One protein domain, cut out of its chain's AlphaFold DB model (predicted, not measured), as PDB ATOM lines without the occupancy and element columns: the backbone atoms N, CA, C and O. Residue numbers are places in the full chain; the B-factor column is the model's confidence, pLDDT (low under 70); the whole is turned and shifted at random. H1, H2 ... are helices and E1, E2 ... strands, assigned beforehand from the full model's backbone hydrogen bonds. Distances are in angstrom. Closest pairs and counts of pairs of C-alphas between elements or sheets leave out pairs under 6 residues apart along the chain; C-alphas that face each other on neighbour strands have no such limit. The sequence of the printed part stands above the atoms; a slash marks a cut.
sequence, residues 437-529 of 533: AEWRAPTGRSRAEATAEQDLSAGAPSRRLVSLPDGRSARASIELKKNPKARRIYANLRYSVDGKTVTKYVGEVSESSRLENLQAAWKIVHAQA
ATOM      1  N   ALA A 437     -58.027 -22.847 -39.069       85.00
ATOM      2  CA  ALA A 437     -56.662 -22.387 -39.341       85.00
ATOM      3  C   ALA A 437     -56.048 -21.520 -38.218       85.00
ATOM      4  O   ALA A 437     -54.825 -21.395 -38.135       85.00
ATOM      5  N   GLU A 438     -56.870 -20.937 -37.343       86.38
ATOM      6  CA  GLU A 438     -56.414 -20.060 -36.257       86.38
ATOM      7  C   GLU A 438     -55.914 -20.842 -35.035       86.38
ATOM      8  O   GLU A 438     -55.176 -20.299 -34.218       86.38
ATOM      9  N   TRP A 439     -56.279 -22.120 -34.887       88.12
ATOM     10  CA  TRP A 439     -55.935 -22.899 -33.688       88.12
ATOM     11  C   TRP A 439     -55.581 -24.356 -33.963       88.12
ATOM     12  O   TRP A 439     -54.790 -24.934 -33.219       88.12
ATOM     13  N   ARG A 440     -56.141 -24.984 -34.999       89.88
ATOM     14  CA  ARG A 440     -55.949 -26.406 -35.284       89.88
ATOM     15  C   ARG A 440     -54.614 -26.610 -35.997       89.88
ATOM     16  O   ARG A 440     -54.286 -25.911 -36.952       89.88
ATOM     17  N   ALA A 441     -53.829 -27.579 -35.533       87.88
ATOM     18  CA  ALA A 441     -52.619 -27.983 -36.240       87.88
ATOM     19  C   ALA A 441     -52.975 -28.689 -37.567       87.88
ATOM     20  O   ALA A 441     -53.960 -29.435 -37.598       87.88
ATOM     21  N   PRO A 442     -52.172 -28.526 -38.635       84.88
ATOM     22  CA  PRO A 442     -52.335 -29.303 -39.862       84.88
ATOM     23  C   PRO A 442     -52.271 -30.816 -39.598       84.88
ATOM     24  O   PRO A 442     -51.450 -31.290 -38.808       84.88
ATOM     25  N   THR A 443     -53.129 -31.587 -40.267       85.69
ATOM     26  CA  THR A 443     -53.121 -33.057 -40.203       85.69
ATOM     27  C   THR A 443     -51.890 -33.634 -40.904       85.69
ATOM     28  O   THR A 443     -51.479 -33.122 -41.939       85.69
ATOM     29  N   GLY A 444     -51.328 -34.728 -40.379       84.56
ATOM     30  CA  GLY A 444     -50.206 -35.441 -41.014       84.56
ATOM     31  C   GLY A 444     -48.811 -34.881 -40.712       84.56
ATOM     32  O   GLY A 444     -47.829 -35.377 -41.251       84.56
ATOM     33  N   ARG A 445     -48.707 -33.889 -39.823       86.56
ATOM     34  CA  ARG A 445     -47.435 -33.324 -39.360       86.56
ATOM     35  C   ARG A 445     -46.583 -34.341 -38.585       86.56
ATOM     36  O   ARG A 445     -47.063 -35.020 -37.675       86.56
ATOM     37  N   SER A 446     -45.286 -34.354 -38.871       92.56
ATOM     38  CA  SER A 446     -44.261 -35.084 -38.124       92.56
ATOM     39  C   SER A 446     -43.933 -34.428 -36.772       92.56
ATOM     40  O   SER A 446     -44.153 -33.236 -36.540       92.56
ATOM     41  N   ARG A 447     -43.319 -35.192 -35.857       87.81
ATOM     42  CA  ARG A 447     -42.821 -34.649 -34.576       87.81
ATOM     43  C   ARG A 447     -41.769 -33.547 -34.765       87.81
ATOM     44  O   ARG A 447     -41.714 -32.621 -33.954       87.81
ATOM     45  N   ALA A 448     -40.951 -33.642 -35.813       91.50
ATOM     46  CA  ALA A 448     -39.924 -32.650 -36.122       91.50
ATOM     47  C   ALA A 448     -40.559 -31.306 -36.507       91.50
ATOM     48  O   ALA A 448     -40.220 -30.276 -35.934       91.50
ATOM     49  N   GLU A 449     -41.563 -31.328 -37.385       91.75
ATOM     50  CA  GLU A 449     -42.299 -30.125 -37.790       91.75
ATOM     51  C   GLU A 449     -43.095 -29.512 -36.629       91.75
ATOM     52  O   GLU A 449     -43.173 -28.289 -36.515       91.75
ATOM     53  N   ALA A 450     -43.671 -30.337 -35.744       90.31
ATOM     54  CA  ALA A 450     -44.341 -29.855 -34.532       90.31
ATOM     55  C   ALA A 450     -43.366 -29.131 -33.594       90.31
ATOM     56  O   ALA A 450     -43.696 -28.099 -33.008       90.31
ATOM     57  N   THR A 451     -42.155 -29.675 -33.461       92.31
ATOM     58  CA  THR A 451     -41.098 -29.099 -32.627       92.31
ATOM     59  C   THR A 451     -40.614 -27.775 -33.206       92.31
ATOM     60  O   THR A 451     -40.548 -26.801 -32.460       92.31
ATOM     61  N   ALA A 452     -40.370 -27.725 -34.518       92.81
ATOM     62  CA  ALA A 452     -39.925 -26.524 -35.216       92.81
ATOM     63  C   ALA A 452     -40.947 -25.377 -35.133       92.81
ATOM     64  O   ALA A 452     -40.558 -24.235 -34.920       92.81
ATOM     65  N   GLU A 453     -42.253 -25.662 -35.227       93.81
ATOM     66  CA  GLU A 453     -43.294 -24.639 -35.031       93.81
ATOM     67  C   GLU A 453     -43.249 -24.045 -33.625       93.81
ATOM     68  O   GLU A 453     -43.344 -22.831 -33.470       93.81
ATOM     69  N   GLN A 454     -43.089 -24.877 -32.596       96.06
ATOM     70  CA  GLN A 454     -42.998 -24.399 -31.219       96.06
ATOM     71  C   GLN A 454     -41.708 -23.604 -30.978       96.06
ATOM     72  O   GLN A 454     -41.760 -22.580 -30.305       96.06
ATOM     73  N   ASP A 455     -40.576 -24.027 -31.553       94.69
ATOM     74  CA  ASP A 455     -39.305 -23.288 -31.488       94.69
ATOM     75  C   ASP A 455     -39.419 -21.917 -32.158       94.69
ATOM     76  O   ASP A 455     -39.021 -20.910 -31.573       94.69
ATOM     77  N   LEU A 456     -40.018 -21.873 -33.351       94.19
ATOM     78  CA  LEU A 456     -40.289 -20.637 -34.080       94.19
ATOM     79  C   LEU A 456     -41.243 -19.726 -33.298       94.19
ATOM     80  O   LEU A 456     -41.014 -18.524 -33.208       94.19
ATOM     81  N   SER A 457     -42.296 -20.297 -32.710       95.00
ATOM     82  CA  SER A 457     -43.306 -19.538 -31.966       95.00
ATOM     83  C   SER A 457     -42.759 -18.960 -30.658       95.00
ATOM     84  O   SER A 457     -43.102 -17.838 -30.298       95.00
ATOM     85  N   ALA A 458     -41.890 -19.700 -29.964       92.50
ATOM     86  CA  ALA A 458     -41.210 -19.241 -28.752       92.50
ATOM     87  C   ALA A 458     -40.037 -18.285 -29.045       92.50
ATOM     88  O   ALA A 458     -39.505 -17.649 -28.136       92.50
ATOM     89  N   GLY A 459     -39.593 -18.208 -30.303       92.00
ATOM     90  CA  GLY A 459     -38.455 -17.415 -30.766       92.00
ATOM     91  C   GLY A 459     -37.094 -18.114 -30.665       92.00
ATOM     92  O   GLY A 459     -36.162 -17.692 -31.343       92.00
ATOM     93  N   ALA A 460     -36.955 -19.171 -29.855       91.19
ATOM     94  CA  ALA A 460     -35.797 -20.073 -29.844       91.19
ATOM     95  C   ALA A 460     -36.089 -21.358 -29.035       91.19
ATOM     96  O   ALA A 460     -36.881 -21.310 -28.089       91.19
ATOM     97  N   PRO A 461     -35.384 -22.482 -29.285       91.75
ATOM     98  CA  PRO A 461     -35.541 -23.706 -28.491       91.75
ATOM     99  C   PRO A 461     -35.242 -23.539 -26.994       91.75
ATOM    100  O   PRO A 461     -35.881 -24.174 -26.155       91.75
ATOM    101  N   SER A 462     -34.286 -22.673 -26.641       91.44
ATOM    102  CA  SER A 462     -33.920 -22.377 -25.248       91.44
ATOM    103  C   SER A 462     -35.031 -21.655 -24.485       91.44
ATOM    104  O   SER A 462     -35.165 -21.837 -23.281       91.44
ATOM    105  N   ARG A 463     -35.887 -20.904 -25.187       91.75
ATOM    106  CA  ARG A 463     -37.027 -20.173 -24.613       91.75
ATOM    107  C   ARG A 463     -38.211 -21.074 -24.262       91.75
ATOM    108  O   ARG A 463     -39.253 -20.589 -23.851       91.75
ATOM    109  N   ARG A 464     -38.065 -22.388 -24.411       94.31
ATOM    110  CA  ARG A 464     -39.094 -23.376 -24.076       94.31
ATOM    111  C   ARG A 464     -38.729 -24.219 -22.860       94.31
ATOM    112  O   ARG A 464     -39.451 -25.164 -22.557       94.31
ATOM    113  N   LEU A 465     -37.586 -23.965 -22.228       92.56
ATOM    114  CA  LEU A 465     -37.110 -24.772 -21.112       92.56
ATOM    115  C   LEU A 465     -37.790 -24.332 -19.818       92.56
ATOM    116  O   LEU A 465     -37.748 -23.159 -19.475       92.56
ATOM    117  N   VAL A 466     -38.410 -25.289 -19.134       88.50
ATOM    118  CA  VAL A 466     -39.014 -25.139 -17.809       88.50
ATOM    119  C   VAL A 466     -38.051 -25.690 -16.770       88.50
ATOM    120  O   VAL A 466     -37.612 -26.835 -16.911       88.50
ATOM    121  N   SER A 467     -37.761 -24.915 -15.730       87.00
ATOM    122  CA  SER A 467     -36.978 -25.360 -14.573       87.00
ATOM    123  C   SER A 467     -37.815 -26.278 -13.681       87.00
ATOM    124  O   SER A 467     -38.934 -25.929 -13.301       87.00
ATOM    125  N   LEU A 468     -37.294 -27.466 -13.367       83.75
ATOM    126  CA  LEU A 468     -37.954 -28.437 -12.496       83.75
ATOM    127  C   LEU A 468     -37.393 -28.364 -11.062       83.75
ATOM    128  O   LEU A 468     -36.221 -28.019 -10.894       83.75
ATOM    129  N   PRO A 469     -38.181 -28.722 -10.025       71.94
ATOM    130  CA  PRO A 469     -37.756 -28.620  -8.620       71.94
ATOM    131  C   PRO A 469     -36.497 -29.419  -8.256       71.94
ATOM    132  O   PRO A 469     -35.831 -29.119  -7.273       71.94
ATOM    133  N   ASP A 470     -36.165 -30.439  -9.041       79.25
ATOM    134  CA  ASP A 470     -34.995 -31.299  -8.855       79.25
ATOM    135  C   ASP A 470     -33.752 -30.831  -9.634       79.25
ATOM    136  O   ASP A 470     -32.769 -31.566  -9.750       79.25
ATOM    137  N   GLY A 471     -33.794 -29.619 -10.198       81.44
ATOM    138  CA  GLY A 471     -32.702 -29.028 -10.968       81.44
ATOM    139  C   GLY A 471     -32.613 -29.507 -12.420       81.44
ATOM    140  O   GLY A 471     -31.734 -29.049 -13.152       81.44
ATOM    141  N   ARG A 472     -33.505 -30.398 -12.878       88.56
ATOM    142  CA  ARG A 472     -33.619 -30.751 -14.303       88.56
ATOM    143  C   ARG A 472     -34.366 -29.660 -15.075       88.56
ATOM    144  O   ARG A 472     -34.964 -28.745 -14.509       88.56
ATOM    145  N   SER A 473     -34.377 -29.779 -16.402       88.69
ATOM    146  CA  SER A 473     -35.204 -28.938 -17.268       88.69
ATOM    147  C   SER A 473     -36.084 -29.780 -18.182       88.69
ATOM    148  O   SER A 473     -35.631 -30.775 -18.751       88.69
ATOM    149  N   ALA A 474     -37.331 -29.354 -18.367       90.25
ATOM    150  CA  ALA A 474     -38.261 -29.946 -19.325       90.25
ATOM    151  C   ALA A 474     -38.481 -29.010 -20.513       90.25
ATOM    152  O   ALA A 474     -38.496 -27.792 -20.367       90.25
ATOM    153  N   ARG A 475     -38.701 -29.564 -21.709       92.56
ATOM    154  CA  ARG A 475     -39.089 -28.760 -22.874       92.56
ATOM    155  C   ARG A 475     -40.606 -28.613 -22.920       92.56
ATOM    156  O   ARG A 475     -41.320 -29.609 -23.002       92.56
ATOM    157  N   ALA A 476     -41.080 -27.374 -22.922       94.50
ATOM    158  CA  ALA A 476     -42.489 -27.043 -22.988       94.50
ATOM    159  C   ALA A 476     -42.992 -26.780 -24.416       94.50
ATOM    160  O   ALA A 476     -42.230 -26.626 -25.379       94.50
ATOM    161  N   SER A 477     -44.311 -26.756 -24.551       95.50
ATOM    162  CA  SER A 477     -45.055 -26.462 -25.776       95.50
ATOM    163  C   SER A 477     -46.360 -25.749 -25.434       95.50
ATOM    164  O   SER A 477     -46.895 -25.960 -24.351       95.50
ATOM    165  N   ILE A 478     -46.888 -24.947 -26.354       95.25
ATOM    166  CA  ILE A 478     -48.246 -24.409 -26.251       95.25
ATOM    167  C   ILE A 478     -49.229 -25.324 -26.978       95.25
ATOM    168  O   ILE A 478     -49.089 -25.609 -28.169       95.25
ATOM    169  N   GLU A 479     -50.271 -25.722 -26.265       93.94
ATOM    170  CA  GLU A 479     -51.475 -26.329 -26.804       93.94
ATOM    171  C   GLU A 479     -52.570 -25.272 -26.954       93.94
ATOM    172  O   GLU A 479     -53.028 -24.696 -25.970       93.94
ATOM    173  N   LEU A 480     -53.016 -25.058 -28.193       92.25
ATOM    174  CA  LEU A 480     -54.201 -24.261 -28.487       92.25
ATOM    175  C   LEU A 480     -55.440 -25.160 -28.494       92.25
ATOM    176  O   LEU A 480     -55.481 -26.151 -29.228       92.25
ATOM    177  N   LYS A 481     -56.463 -24.801 -27.718       87.00
ATOM    178  CA  LYS A 481     -57.779 -25.450 -27.725       87.00
ATOM    179  C   LYS A 481     -58.853 -24.441 -28.079       87.00
ATOM    180  O   LYS A 481     -58.960 -23.399 -27.440       87.00
ATOM    181  N   LYS A 482     -59.704 -24.786 -29.040       82.62
ATOM    182  CA  LYS A 482     -60.972 -24.086 -29.239       82.62
ATOM    183  C   LYS A 482     -61.985 -24.595 -28.223       82.62
ATOM    184  O   LYS A 482     -62.175 -25.803 -28.090       82.62
ATOM    185  N   ASN A 483     -62.672 -23.681 -27.546       67.50
ATOM    186  CA  ASN A 483     -63.894 -24.045 -26.842       67.50
ATOM    187  C   ASN A 483     -64.973 -24.341 -27.898       67.50
ATOM    188  O   ASN A 483     -65.331 -23.436 -28.644       67.50
ATOM    189  N   PRO A 484     -65.535 -25.553 -28.007       57.09
ATOM    190  CA  PRO A 484     -66.573 -25.815 -29.007       57.09
ATOM    191  C   PRO A 484     -67.843 -24.982 -28.770       57.09
ATOM    192  O   PRO A 484     -68.606 -24.746 -29.705       57.09
ATOM    193  N   LYS A 485     -68.054 -24.511 -27.535       50.88
ATOM    194  CA  LYS A 485     -69.223 -23.728 -27.127       50.88
ATOM    195  C   LYS A 485     -68.952 -22.223 -26.985       50.88
ATOM    196  O   LYS A 485     -69.903 -21.451 -26.976       50.88
ATOM    197  N   ALA A 486     -67.688 -21.791 -26.921       54.75
ATOM    198  CA  ALA A 486     -67.312 -20.376 -26.848       54.75
ATOM    199  C   ALA A 486     -66.506 -19.950 -28.088       54.75
ATOM    200  O   ALA A 486     -65.812 -20.744 -28.710       54.75
ATOM    201  N   ARG A 487     -66.570 -18.676 -28.478       71.50
ATOM    202  CA  ARG A 487     -65.854 -18.155 -29.659       71.50
ATOM    203  C   ARG A 487     -64.375 -17.880 -29.361       71.50
ATOM    204  O   ARG A 487     -63.894 -16.814 -29.695       71.50
ATOM    205  N   ARG A 488     -63.682 -18.780 -28.661       74.12
ATOM    206  CA  ARG A 488     -62.385 -18.486 -28.030       74.12
ATOM    207  C   ARG A 488     -61.354 -19.578 -28.287       74.12
ATOM    208  O   ARG A 488     -61.709 -20.761 -28.349       74.12
ATOM    209  N   ILE A 489     -60.091 -19.167 -28.388       81.62
ATOM    210  CA  ILE A 489     -58.921 -20.046 -28.424       81.62
ATOM    211  C   ILE A 489     -58.162 -19.868 -27.108       81.62
ATOM    212  O   ILE A 489     -57.713 -18.771 -26.782       81.62
ATOM    213  N   TYR A 490     -58.020 -20.957 -26.360       82.88
ATOM    214  CA  TYR A 490     -57.234 -21.012 -25.136       82.88
ATOM    215  C   TYR A 490     -55.853 -21.574 -25.426       82.88
ATOM    216  O   TYR A 490     -55.733 -22.593 -26.107       82.88
ATOM    217  N   ALA A 491     -54.830 -20.958 -24.853       86.25
ATOM    218  CA  ALA A 491     -53.475 -21.465 -24.839       86.25
ATOM    219  C   ALA A 491     -53.173 -22.133 -23.494       86.25
ATOM    220  O   ALA A 491     -53.455 -21.582 -22.431       86.25
ATOM    221  N   ASN A 492     -52.571 -23.318 -23.546       84.69
ATOM    222  CA  ASN A 492     -52.079 -24.037 -22.378       84.69
ATOM    223  C   ASN A 492     -50.609 -24.401 -22.578       84.69
ATOM    224  O   ASN A 492     -50.246 -24.984 -23.596       84.69
ATOM    225  N   LEU A 493     -49.766 -24.099 -21.601       89.50
ATOM    226  CA  LEU A 493     -48.378 -24.518 -21.545       89.50
ATOM    227  C   LEU A 493     -48.319 -25.968 -21.069       89.50
ATOM    228  O   LEU A 493     -48.817 -26.299 -19.997       89.50
ATOM    229  N   ARG A 494     -47.693 -26.838 -21.858       92.06
ATOM    230  CA  ARG A 494     -47.543 -28.267 -21.578       92.06
ATOM    231  C   ARG A 494     -46.084 -28.663 -21.530       92.06
ATOM    232  O   ARG A 494     -45.340 -28.350 -22.459       92.06
ATOM    233  N   TYR A 495     -45.699 -29.410 -20.506       91.94
ATOM    234  CA  TYR A 495     -44.373 -30.017 -20.376       91.94
ATOM    235  C   TYR A 495     -44.471 -31.343 -19.619       91.94
ATOM    236  O   TYR A 495     -45.489 -31.621 -18.991       91.94
ATOM    237  N   SER A 496     -43.442 -32.190 -19.708       86.81
ATOM    238  CA  SER A 496     -43.432 -33.481 -19.014       86.81
ATOM    239  C   SER A 496     -42.480 -33.479 -17.826       86.81
ATOM    240  O   SER A 496     -41.356 -32.993 -17.940       86.81
ATOM    241  N   VAL A 497     -42.940 -34.046 -16.714       84.19
ATOM    242  CA  VAL A 497     -42.165 -34.300 -15.496       84.19
ATOM    243  C   VAL A 497     -42.400 -35.756 -15.114       84.19
ATOM    244  O   VAL A 497     -43.542 -36.160 -14.915       84.19
ATOM    245  N   ASP A 498     -41.335 -36.560 -15.104       83.38
ATOM    246  CA  ASP A 498     -41.363 -37.989 -14.742       83.38
ATOM    247  C   ASP A 498     -42.478 -38.800 -15.419       83.38
ATOM    248  O   ASP A 498     -43.189 -39.593 -14.806       83.38
ATOM    249  N   GLY A 499     -42.653 -38.574 -16.724       79.56
ATOM    250  CA  GLY A 499     -43.645 -39.275 -17.542       79.56
ATOM    251  C   GLY A 499     -45.076 -38.746 -17.403       79.56
ATOM    252  O   GLY A 499     -45.937 -39.129 -18.194       79.56
ATOM    253  N   LYS A 500     -45.341 -37.820 -16.475       77.31
ATOM    254  CA  LYS A 500     -46.620 -37.106 -16.374       77.31
ATOM    255  C   LYS A 500     -46.575 -35.836 -17.217       77.31
ATOM    256  O   LYS A 500     -45.524 -35.209 -17.346       77.31
ATOM    257  N   THR A 501     -47.693 -35.469 -17.846       84.25
ATOM    258  CA  THR A 501     -47.813 -34.187 -18.560       84.25
ATOM    259  C   THR A 501     -48.437 -33.159 -17.634       84.25
ATOM    260  O   THR A 501     -49.587 -33.323 -17.247       84.25
ATOM    261  N   VAL A 502     -47.705 -32.093 -17.342       80.75
ATOM    262  CA  VAL A 502     -48.212 -30.919 -16.633       80.75
ATOM    263  C   VAL A 502     -48.844 -29.976 -17.648       80.75
ATOM    264  O   VAL A 502     -48.279 -29.772 -18.730       80.75
ATOM    265  N   THR A 503     -50.001 -29.403 -17.314       79.25
ATOM    266  CA  THR A 503     -50.694 -28.426 -18.163       79.25
ATOM    267  C   THR A 503     -51.029 -27.174 -17.355       79.25
ATOM    268  O   THR A 503     -51.802 -27.216 -16.403       79.25
ATOM    269  N   LYS A 504     -50.469 -26.030 -17.750       73.56
ATOM    270  CA  LYS A 504     -50.754 -24.722 -17.147       73.56
ATOM    271  C   LYS A 504     -51.546 -23.864 -18.124       73.56
ATOM    272  O   LYS A 504     -51.130 -23.701 -19.269       73.56
ATOM    273  N   TYR A 505     -52.669 -23.312 -17.686       74.94
ATOM    274  CA  TYR A 505     -53.421 -22.349 -18.485       74.94
ATOM    275  C   TYR A 505     -52.589 -21.078 -18.682       74.94
ATOM    276  O   TYR A 505     -52.094 -20.529 -17.707       74.94
ATOM    277  N   VAL A 506     -52.419 -20.634 -19.927       74.81
ATOM    278  CA  VAL A 506     -51.626 -19.438 -20.263       74.81
ATOM    279  C   VAL A 506     -52.528 -18.226 -20.424       74.81
ATOM    280  O   VAL A 506     -52.236 -17.153 -19.914       74.81
ATOM    281  N   GLY A 507     -53.629 -18.383 -21.153       70.75
ATOM    282  CA  GLY A 507     -54.495 -17.266 -21.498       70.75
ATOM    283  C   GLY A 507     -55.270 -17.516 -22.779       70.75
ATOM    284  O   GLY A 507     -55.224 -18.600 -23.365       70.75
ATOM    285  N   GLU A 508     -55.983 -16.491 -23.226       75.75
ATOM    286  CA  GLU A 508     -56.650 -16.496 -24.524       75.75
ATOM    287  C   GLU A 508     -55.794 -15.804 -25.575       75.75
ATOM    288  O   GLU A 508     -55.047 -14.872 -25.283       75.75
ATOM    289  N   VAL A 509     -55.935 -16.267 -26.811       81.00
ATOM    290  CA  VAL A 509     -55.256 -15.703 -27.975       81.00
ATOM    291  C   VAL A 509     -56.277 -15.517 -29.090       81.00
ATOM    292  O   VAL A 509     -57.192 -16.331 -29.238       81.00
ATOM    293  N   SER A 510     -56.181 -14.402 -29.812       81.62
ATOM    294  CA  SER A 510     -57.195 -13.965 -30.781       81.62
ATOM    295  C   SER A 510     -56.619 -13.471 -32.101       81.62
ATOM    296  O   SER A 510     -57.227 -12.647 -32.781       81.62
ATOM    297  N   GLU A 511     -55.423 -13.932 -32.433       86.19
ATOM    298  CA  GLU A 511     -54.729 -13.583 -33.659       86.19
ATOM    299  C   GLU A 511     -55.309 -14.326 -34.865       86.19
ATOM    300  O   GLU A 511     -55.976 -15.359 -34.740       86.19
ATOM    301  N   SER A 512     -55.011 -13.803 -36.053       86.06
ATOM    302  CA  SER A 512     -55.596 -14.249 -37.320       86.06
ATOM    303  C   SER A 512     -55.079 -15.599 -37.831       86.06
ATOM    304  O   SER A 512     -55.599 -16.138 -38.809       86.06
ATOM    305  N   SER A 513     -54.068 -16.174 -37.176       90.19
ATOM    306  CA  SER A 513     -53.471 -17.453 -37.558       90.19
ATOM    307  C   SER A 513     -52.975 -18.257 -36.355       90.19
ATOM    308  O   SER A 513     -52.643 -17.714 -35.301       90.19
ATOM    309  N   ARG A 514     -52.849 -19.582 -36.528       93.19
ATOM    310  CA  ARG A 514     -52.267 -20.472 -35.509       93.19
ATOM    311  C   ARG A 514     -50.868 -20.046 -35.072       93.19
ATOM    312  O   ARG A 514     -50.568 -20.128 -33.885       93.19
ATOM    313  N   LEU A 515     -50.011 -19.630 -36.005       93.31
ATOM    314  CA  LEU A 515     -48.641 -19.232 -35.680       93.31
ATOM    315  C   LEU A 515     -48.628 -17.977 -34.801       93.31
ATOM    316  O   LEU A 515     -47.962 -17.969 -33.769       93.31
ATOM    317  N   GLU A 516     -49.400 -16.956 -35.169       90.88
ATOM    318  CA  GLU A 516     -49.518 -15.727 -34.378       90.88
ATOM    319  C   GLU A 516     -50.129 -16.015 -33.002       90.88
ATOM    320  O   GLU A 516     -49.629 -15.522 -31.996       90.88
ATOM    321  N   ASN A 517     -51.131 -16.898 -32.926       91.88
ATOM    322  CA  ASN A 517     -51.720 -17.334 -31.659       91.88
ATOM    323  C   ASN A 517     -50.713 -18.076 -30.766       91.88
ATOM    324  O   ASN A 517     -50.665 -17.845 -29.559       91.88
ATOM    325  N   LEU A 518     -49.864 -18.938 -31.334       95.31
ATOM    326  CA  LEU A 518     -48.780 -19.576 -30.583       95.31
ATOM    327  C   LEU A 518     -47.748 -18.546 -30.103       95.31
ATOM    328  O   LEU A 518     -47.306 -18.619 -28.959       95.31
ATOM    329  N   GLN A 519     -47.375 -17.575 -30.939       93.50
ATOM    330  CA  GLN A 519     -46.445 -16.503 -30.569       93.50
ATOM    331  C   GLN A 519     -47.014 -15.601 -29.468       93.50
ATOM    332  O   GLN A 519     -46.304 -15.267 -28.519       93.50
ATOM    333  N   ALA A 520     -48.292 -15.229 -29.561       84.31
ATOM    334  CA  ALA A 520     -49.000 -14.473 -28.535       84.31
ATOM    335  C   ALA A 520     -49.009 -15.237 -27.203       84.31
ATOM    336  O   ALA A 520     -48.634 -14.680 -26.173       84.31
ATOM    337  N   ALA A 521     -49.313 -16.537 -27.230       87.06
ATOM    338  CA  ALA A 521     -49.250 -17.386 -26.044       87.06
ATOM    339  C   ALA A 521     -47.841 -17.440 -25.429       87.06
ATOM    340  O   ALA A 521     -47.691 -17.302 -24.218       87.06
ATOM    341  N   TRP A 522     -46.792 -17.592 -26.241       92.12
ATOM    342  CA  TRP A 522     -45.415 -17.586 -25.740       92.12
ATOM    343  C   TRP A 522     -45.004 -16.233 -25.144       92.12
ATOM    344  O   TRP A 522     -44.289 -16.208 -24.142       92.12
ATOM    345  N   LYS A 523     -45.486 -15.107 -25.689       84.00
ATOM    346  CA  LYS A 523     -45.293 -13.786 -25.065       84.00
ATOM    347  C   LYS A 523     -45.901 -13.741 -23.664       84.00
ATOM    348  O   LYS A 523     -45.231 -13.266 -22.751       84.00
ATOM    349  N   ILE A 524     -47.109 -14.283 -23.486       74.19
ATOM    350  CA  ILE A 524     -47.776 -14.364 -22.178       74.19
ATOM    351  C   ILE A 524     -46.966 -15.246 -21.216       74.19
ATOM    352  O   ILE A 524     -46.622 -14.793 -20.128       74.19
ATOM    353  N   VAL A 525     -46.566 -16.450 -21.644       81.12
ATOM    354  CA  VAL A 525     -45.728 -17.376 -20.848       81.12
ATOM    355  C   VAL A 525     -44.463 -16.701 -20.323       81.12
ATOM    356  O   VAL A 525     -44.087 -16.896 -19.167       81.12
ATOM    357  N   HIS A 526     -43.798 -15.916 -21.169       83.50
ATOM    358  CA  HIS A 526     -42.587 -15.196 -20.795       83.50
ATOM    359  C   HIS A 526     -42.858 -14.008 -19.876       83.50
ATOM    360  O   HIS A 526     -42.117 -13.820 -18.915       83.50
ATOM    361  N   ALA A 527     -43.901 -13.226 -20.154       68.94
ATOM    362  CA  ALA A 527     -44.283 -12.088 -19.326       68.94
ATOM    363  C   ALA A 527     -44.694 -12.518 -17.907       68.94
ATOM    364  O   ALA A 527     -44.375 -11.827 -16.947       68.94
ATOM    365  N   GLN A 528     -45.339 -13.680 -17.780       64.62
ATOM    366  CA  GLN A 528     -45.794 -14.258 -16.510       64.62
ATOM    367  C   GLN A 528     -44.757 -15.185 -15.846       64.62
ATOM    368  O   GLN A 528     -45.078 -15.865 -14.877       64.62
ATOM    369  N   ALA A 529     -43.525 -15.264 -16.368       73.94
ATOM    370  CA  ALA A 529     -42.453 -16.119 -15.840       73.94
ATOM    371  C   ALA A 529     -42.843 -17.607 -15.637       73.94
ATOM    372  O   ALA A 529     -42.287 -18.303 -14.788       73.94
TER     373      ALA A 529
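What this domain is: This is residues 437 to 529 of the 533 residues of the protein "DNA (cytosine-5-)-methyltransferase" of Mycobacteroides abscessus (UniProt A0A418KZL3). A strongly twisted three-strand sheet, E3 E4 E5, has helix H3 packed across one face, while H1 meets H3 with its last turns and H1's first residues, 447 to 449, stick out. A small hairpin, E1 and E2, extends beyond the sheet, E2 running on into E3. The printed part has 93 residues, with three named helices and five strands in the order H1 H2 E1 E2 E3 E4 E5 H3; the class is mixed and both sheets are antiparallel. It is compact, with a radius of gyration of the C-alphas of 13.1 A and spans of 39 by 27 by 24 A.

How they stand to each other: E3, residues 477 to 482, E4, 489 to 497, and E5, 500 to 509, form a meander, each strand the antiparallel neighbour of the one before. N 479 and O 492 are 2.8 A apart across E3 and E4, N 493 and O 504 2.7 A across E4 and E5. E5 bends by 53 degrees at residue 506. H3, residues 514 to 527, is on this sheet at a height of 8.0 A, over E4 and E5, making two layers, a helix on one face of a sheet. The closest C-alphas of E5 and H3, Val 509 and Asn 517, are 5.4 A apart. H1, residues 447 to 458, only grazes the sheet; with residues 453 to 458 alone it touches H3 at a steep tilt of 55 degrees, closest at the C-alphas of Ser 457 and Gln 519, 4.6 A. H2, residues 461 to 464, touches H1 only at the corner, with C-alphas 455 and 461 at 4.8 A. E1, residues 465 to 467, and E2, 473 to 475, form a hairpin, with N 466 and O 474 at 2.8 A. Every O i to N i+4 pair is within hydrogen-bond range in H1 and H3; H2 is too short for one.

Where its parts are: E4 is 25.5 A long, E5 25.8 A, H3 19.9 A, H1 16.6 A and E3 16.5 A. H1 begins at C-alpha 447 (-42.821, -34.649, -34.576), and H3 ends at C-alpha 527 (-44.283, -12.088, -19.326).

The domain as a whole: The C-alphas of Gly 471 and Lys 485, the two farthest apart, are 40.3 A from each other. The printed part has no cut and no long link; pLDDT is under 70 at residues 483 to 486 and 527 to 528.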